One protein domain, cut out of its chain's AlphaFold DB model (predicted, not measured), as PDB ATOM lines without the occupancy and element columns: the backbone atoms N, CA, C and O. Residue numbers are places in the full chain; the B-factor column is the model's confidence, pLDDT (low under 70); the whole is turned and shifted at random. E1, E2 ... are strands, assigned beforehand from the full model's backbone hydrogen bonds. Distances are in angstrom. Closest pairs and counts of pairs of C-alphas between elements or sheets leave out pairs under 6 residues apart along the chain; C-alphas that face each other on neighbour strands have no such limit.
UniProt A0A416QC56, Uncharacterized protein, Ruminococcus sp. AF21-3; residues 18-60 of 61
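Overview. This is residues 18 to 60 of the 61 residues of an uncharacterized protein of Ruminococcus sp. AF21-3 (UniProt A0A416QC56). Two antiparallel hairpins of two strands each make the picture, a wedge in which the turn end of the hairpin E1 and E2 comes near the hairpin E3 and E4, while the other ends of the two spread apart. The link of residues 36 to 42 spans the open side of the wedge from E2 to E3, and the loop of residues 47 to 55 makes the far end of the second hairpin. The printed part has 43 residues with no named helix and four named strands, in the order E1, E2, E3, E4 along the chain. They form two sheets, E1 - E2 and E3 - E4, each antiparallel; the class is all strand, though under half of the residues, 19 of the 43, are in named elements. The whole is only just compact, close to loose, with a radius of gyration of the C-alphas of 10.6 A, and its C-alphas span 27 by 20 by 12 A.

Arrangement. The first sheet is made of E1, residues 23 to 27, and E2, residues 30 to 35, which are antiparallel neighbours in a hairpin with 140 degrees between their N-to-C directions. C-alphas that face each other are those of Pro 24 and Tyr 34, 4.5 A apart, and those of Tyr 26 and Ile 31, also 4.5 A apart. N 25 and O 33 are within hydrogen-bond range at 2.8 A, and so are N 32 and O 25 at 2.8 A. The second sheet is made of E3, residues 43 to 46, and E4, residues 56 to 59, antiparallel neighbours in a hairpin with 149 degrees between their directions. C-alphas 46 and 56 face each other at 4.7 A. N 45 and O 57 are within hydrogen-bond range at 2.9 A, and N 57 and O 45 at 2.8 A. Between the two sheets, E1 and E3 have one pair of C-alphas within 8 A, the closest, those of Tyr 26 and Val 45, at 7.5 A; the two strands are 11.1 A from centre to centre. E2 and E4 also have one such pair, Gly 30 and Phe 57, whose C-alphas are 7.2 A apart, and their centres are 13.0 A apart. E1 and E4 are apart, and so are E2 and E3, which follow each other in the chain.

Along the chain. E2, residues 30 to 35, is the longest strand by residues and measures 14.5 A from first to last C-alpha, with C-alpha 30 at (-3.413, 22.455, 99.384). E1, residues 23 to 27, begins with C-alpha 23 at (3.583, 15.030, 91.230) and measures 13.2 A. E3, residues 43 to 46, measures 9.8 A from Gly 43 to Ile 46. E4, residues 56 to 59, measures 9.6 A and ends with C-alpha 59 at (0.576, 13.646, 101.296).

Size, cuts and confidence. The two C-alphas farthest apart are those of Asn 36 and Ala 51, at 28.0 A, and those of the first and last printed residues, Asp 18 and Lys 60, are 22.6 A apart. The printed part has no cut; the full chain has 61 residues. The link from E1 to E2, with 2 residues between them, is tight. The links from E2 to E3, with 7 residues, and from E3 to E4, with 9, are short but not tight, and no link is long. The mean pLDDT of the printed part is 85.7. Residues 59 to 60 are under 70, and of these Gly 59 belongs to E4, whose mean pLDDT is 72.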
ATOM      1  N   ASP A  18       9.159  25.140  87.887       93.00
ATOM      2  CA  ASP A  18       8.756  25.576  86.543       93.00
ATOM      3  C   ASP A  18       8.378  24.384  85.635       93.00
ATOM      4  O   ASP A  18       7.784  24.557  84.572       93.00
ATOM      5  N   THR A  19       8.693  23.152  86.052       94.44
ATOM      6  CA  THR A  19       8.377  21.931  85.304       94.44
ATOM      7  C   THR A  19       6.957  21.440  85.573       94.44
ATOM      8  O   THR A  19       6.424  21.591  86.673       94.44
ATOM      9  N   LYS A  20       6.365  20.781  84.573       94.56
ATOM     10  CA  LYS A  20       5.041  20.150  84.647       94.56
ATOM     11  C   LYS A  20       5.160  18.631  84.725       94.56
ATOM     12  O   LYS A  20       6.111  18.053  84.204       94.56
ATOM     13  N   GLY A  21       4.206  17.983  85.386       95.75
ATOM     14  CA  GLY A  21       4.185  16.528  85.535       95.75
ATOM     15  C   GLY A  21       2.978  16.045  86.332       95.75
ATOM     16  O   GLY A  21       1.932  16.681  86.291       95.75
ATOM     17  N   LEU A  22       3.123  14.919  87.033       95.75
ATOM     18  CA  LEU A  22       2.041  14.258  87.778       95.75
ATOM     19  C   LEU A  22       2.197  14.353  89.304       95.75
ATOM     20  O   LEU A  22       1.312  13.930  90.040       95.75
ATOM     21  N   ILE A  23       3.309  14.900  89.796       93.50
ATOM     22  CA  ILE A  23       3.583  15.030  91.230       93.50
ATOM     23  C   ILE A  23       2.929  16.323  91.731       93.50
ATOM     24  O   ILE A  23       3.248  17.387  91.196       93.50
ATOM     25  N   PRO A  24       2.041  16.279  92.737       92.12
ATOM     26  CA  PRO A  24       1.369  17.473  93.238       92.12
ATOM     27  C   PRO A  24       2.342  18.425  93.945       92.12
ATOM     28  O   PRO A  24       3.160  18.021  94.772       92.12
ATOM     29  N   VAL A  25       2.213  19.719  93.652       92.25
ATOM     30  CA  VAL A  25       2.905  20.806  94.351       92.25
ATOM     31  C   VAL A  25       1.977  21.357  95.423       92.25
ATOM     32  O   VAL A  25       0.948  21.954  95.110       92.25
ATOM     33  N   TYR A  26       2.353  21.195  96.689       89.62
ATOM     34  CA  TYR A  26       1.579  21.698  97.822       89.62
ATOM     35  C   TYR A  26       2.041  23.092  98.258       89.62
ATOM     36  O   TYR A  26       3.239  23.379  98.315       89.62
ATOM     37  N   GLY A  27       1.090  23.946  98.626       86.25
ATOM     38  CA  GLY A  27       1.339  25.198  99.338       86.25
ATOM     39  C   GLY A  27       0.397  25.376 100.524       86.25
ATOM     40  O   GLY A  27      -0.189  24.416 101.015       86.25
ATOM     41  N   GLY A  28       0.231  26.620 100.985       77.69
ATOM     42  CA  GLY A  28      -0.591  26.927 102.165       77.69
ATOM     43  C   GLY A  28      -2.077  26.561 102.037       77.69
ATOM     44  O   GLY A  28      -2.739  26.410 103.054       77.69
ATOM     45  N   ASN A  29      -2.575  26.373 100.808       80.56
ATOM     46  CA  ASN A  29      -3.985  26.121 100.496       80.56
ATOM     47  C   ASN A  29      -4.205  24.754  99.806       80.56
ATOM     48  O   ASN A  29      -5.123  24.614  99.002       80.56
ATOM     49  N   GLY A  30      -3.345  23.759 100.056       82.56
ATOM     50  CA  GLY A  30      -3.413  22.455  99.384       82.56
ATOM     51  C   GLY A  30      -2.633  22.418  98.063       82.56
ATOM     52  O   GLY A  30      -1.568  23.030  97.959       82.56
ATOM     53  N   ILE A  31      -3.123  21.659  97.075       89.31
ATOM     54  CA  ILE A  31      -2.456  21.483  95.771       89.31
ATOM     55  C   ILE A  31      -2.578  22.773  94.948       89.31
ATOM     56  O   ILE A  31      -3.675  23.277  94.728       89.31
ATOM     57  N   LEU A  32      -1.444  23.292  94.478       89.19
ATOM     58  CA  LEU A  32      -1.346  24.514  93.671       89.19
ATOM     59  C   LEU A  32      -0.974  24.248  92.206       89.19
ATOM     60  O   LEU A  32      -1.209  25.098  91.347       89.19
ATOM     61  N   ASP A  33      -0.307  23.126  91.934       93.00
ATOM     62  CA  ASP A  33       0.192  22.753  90.609       93.00
ATOM     63  C   ASP A  33       0.620  21.283  90.578       93.00
ATOM     64  O   ASP A  33       0.542  20.585  91.590       93.00
ATOM     65  N   TYR A  34       1.163  20.855  89.439       95.19
ATOM     66  CA  TYR A  34       1.848  19.583  89.288       95.19
ATOM     67  C   TYR A  34       3.211  19.742  88.606       95.19
ATOM     68  O   TYR A  34       3.397  20.590  87.734       95.19
ATOM     69  N   THR A  35       4.158  18.891  88.992       95.81
ATOM     70  CA  THR A  35       5.555  18.883  88.545       95.81
ATOM     71  C   THR A  35       6.042  17.449  88.306       95.81
ATOM     72  O   THR A  35       5.345  16.479  88.597       95.81
ATOM     73  N   ASN A  36       7.234  17.282  87.740       96.69
ATOM     74  CA  ASN A  36       7.914  15.991  87.600       96.69
ATOM     75  C   ASN A  36       9.066  15.803  88.608       96.69
ATOM     76  O   ASN A  36       9.714  14.760  88.590       96.69
ATOM     77  N   VAL A  37       9.317  16.781  89.487       92.75
ATOM     78  CA  VAL A  37      10.367  16.712  90.515       92.75
ATOM     79  C   VAL A  37       9.744  16.777  91.904       92.75
ATOM     80  O   VAL A  37       8.979  17.689  92.201       92.75
ATOM     81  N   SER A  38      10.109  15.844  92.783       90.94
ATOM     82  CA  SER A  38       9.719  15.893  94.196       90.94
ATOM     83  C   SER A  38      10.877  16.353  95.082       90.94
ATOM     84  O   SER A  38      12.041  16.068  94.803       90.94
ATOM     85  N   ASN A  39      10.555  17.044  96.177       90.06
ATOM     86  CA  ASN A  39      11.493  17.375  97.253       90.06
ATOM     87  C   ASN A  39      11.147  16.691  98.591       90.06
ATOM     88  O   ASN A  39      11.828  16.932  99.590       90.06
ATOM     89  N   MET A  40      10.099  15.865  98.615       88.19
ATOM     90  CA  MET A  40       9.616  15.139  99.786       88.19
ATOM     91  C   MET A  40       8.901  13.871  99.318       88.19
ATOM     92  O   MET A  40       8.027  13.933  98.460       88.19
ATOM     93  N   ASP A  41       9.273  12.722  99.872       84.69
ATOM     94  CA  ASP A  41       8.646  11.448  99.506       84.69
ATOM     95  C   ASP A  41       7.446  11.125 100.403       84.69
ATOM     96  O   ASP A  41       6.347  10.889  99.917       84.69
ATOM     97  N   ASN A  42       7.641  11.202 101.722       84.38
ATOM     98  CA  ASN A  42       6.603  10.989 102.725       84.38
ATOM     99  C   ASN A  42       6.701  12.086 103.783       84.38
ATOM    100  O   ASN A  42       7.781  12.325 104.330       84.38
ATOM    101  N   GLY A  43       5.591  12.759 104.076       86.06
ATOM    102  CA  GLY A  43       5.588  13.802 105.090       86.06
ATOM    103  C   GLY A  43       4.253  14.509 105.253       86.06
ATOM    104  O   GLY A  43       3.304  14.325 104.490       86.06
ATOM    105  N   VAL A  44       4.197  15.323 106.300       88.00
ATOM    106  CA  VAL A  44       3.027  16.115 106.663       88.00
ATOM    107  C   VAL A  44       3.241  17.546 106.189       88.00
ATOM    108  O   VAL A  44       4.249  18.171 106.522       88.00
ATOM    109  N   VAL A  45       2.288  18.077 105.427       88.00
ATOM    110  CA  VAL A  45       2.299  19.477 104.993       88.00
ATOM    111  C   VAL A  45       1.417  20.283 105.934       88.00
ATOM    112  O   VAL A  45       0.267  19.922 106.169       88.00
ATOM    113  N   ILE A  46       1.946  21.388 106.458       88.12
ATOM    114  CA  ILE A  46       1.207  22.307 107.326       88.12
ATOM    115  C   ILE A  46       1.226  23.696 106.697       88.12
ATOM    116  O   ILE A  46       2.294  24.229 106.378       88.12
ATOM    117  N   GLY A  47       0.051  24.298 106.521       86.94
ATOM    118  CA  GLY A  47      -0.054  25.683 106.074       86.94
ATOM    119  C   GLY A  47       0.576  26.618 107.108       86.94
ATOM    120  O   GLY A  47       0.070  26.733 108.216       86.94
ATOM    121  N   ARG A  48       1.691  27.283 106.780       85.69
ATOM    122  CA  ARG A  48       2.385  28.184 107.727       85.69
ATOM    123  C   ARG A  48       1.824  29.612 107.740       85.69
ATOM    124  O   ARG A  48       2.013  30.327 108.716       85.69
ATOM    125  N   VAL A  49       1.214  30.064 106.642       81.06
ATOM    126  CA  VAL A  49       0.757  31.453 106.441       81.06
ATOM    127  C   VAL A  49      -0.503  31.454 105.568       81.06
ATOM    128  O   VAL A  49      -0.616  30.619 104.671       81.06
ATOM    129  N   GLY A  50      -1.412  32.406 105.796       79.88
ATOM    130  CA  GLY A  50      -2.642  32.599 105.016       79.88
ATOM    131  C   GLY A  50      -3.903  32.169 105.766       79.88
ATOM    132  O   GLY A  50      -3.839  31.821 106.943       79.88
ATOM    133  N   ALA A  51      -5.049  32.187 105.078       79.44
ATOM    134  CA  ALA A  51      -6.352  31.858 105.669       79.44
ATOM    135  C   ALA A  51      -6.409  30.442 106.278       79.44
ATOM    136  O   ALA A  51      -7.144  30.215 107.229       79.44
ATOM    137  N   TYR A  52      -5.593  29.516 105.764       75.38
ATOM    138  CA  TYR A  52      -5.520  28.123 106.211       75.38
ATOM    139  C   TYR A  52      -4.284  27.823 107.076       75.38
ATOM    140  O   TYR A  52      -3.849  26.672 107.164       75.38
ATOM    141  N   CYS A  53      -3.695  28.838 107.718       83.31
ATOM    142  CA  CYS A  53      -2.591  28.638 108.657       83.31
ATOM    143  C   CYS A  53      -2.958  27.592 109.732       83.31
ATOM    144  O   CYS A  53      -4.031  27.657 110.325       83.31
ATOM    145  N   GLY A  54      -2.083  26.614 109.959       80.94
ATOM    146  CA  GLY A  54      -2.301  25.490 110.872       80.94
ATOM    147  C   GLY A  54      -3.048  24.293 110.272       80.94
ATOM    148  O   GLY A  54      -3.110  23.252 110.920       80.94
ATOM    149  N   SER A  55      -3.568  24.387 109.042       80.81
ATOM    150  CA  SER A  55      -4.222  23.248 108.375       80.81
ATOM    151  C   SER A  55      -3.198  22.183 107.985       80.81
ATOM    152  O   SER A  55      -2.132  22.513 107.461       80.81
ATOM    153  N   VAL A  56      -3.533  20.913 108.223       77.00
ATOM    154  CA  VAL A  56      -2.642  19.763 108.024       77.00
ATOM    155  C   VAL A  56      -3.132  18.908 106.858       77.00
ATOM    156  O   VAL A  56      -4.269  18.443 106.863       77.00
ATOM    157  N   PHE A  57      -2.257  18.656 105.887       75.50
ATOM    158  CA  PHE A  57      -2.496  17.737 104.777       75.50
ATOM    159  C   PHE A  57      -1.511  16.571 104.841       75.50
ATOM    160  O   PHE A  57      -0.300  16.762 104.971       75.50
ATOM    161  N   PHE A  58      -2.036  15.354 104.716       71.75
ATOM    162  CA  PHE A  58      -1.226  14.147 104.628       71.75
ATOM    163  C   PHE A  58      -1.019  13.780 103.156       71.75
ATOM    164  O   PHE A  58      -1.934  13.288 102.495       71.75
ATOM    165  N   GLY A  59       0.173  14.070 102.632       63.84
ATOM    166  CA  GLY A  59       0.576  13.646 101.296       63.84
ATOM    167  C   GLY A  59       1.035  12.195 101.352       63.84
ATOM    168  O   GLY A  59       2.105  11.914 101.888       63.84
ATOM    169  N   LYS A  60       0.221  11.277 100.830       56.22
ATOM    170  CA  LYS A  60       0.584   9.869 100.659       56.22
ATOM    171  C   LYS A  60       0.816   9.602  99.174       56.22
ATOM    172  O   LYS A  60       0.047  10.096  98.350       56.22
TER     173      LYS A  60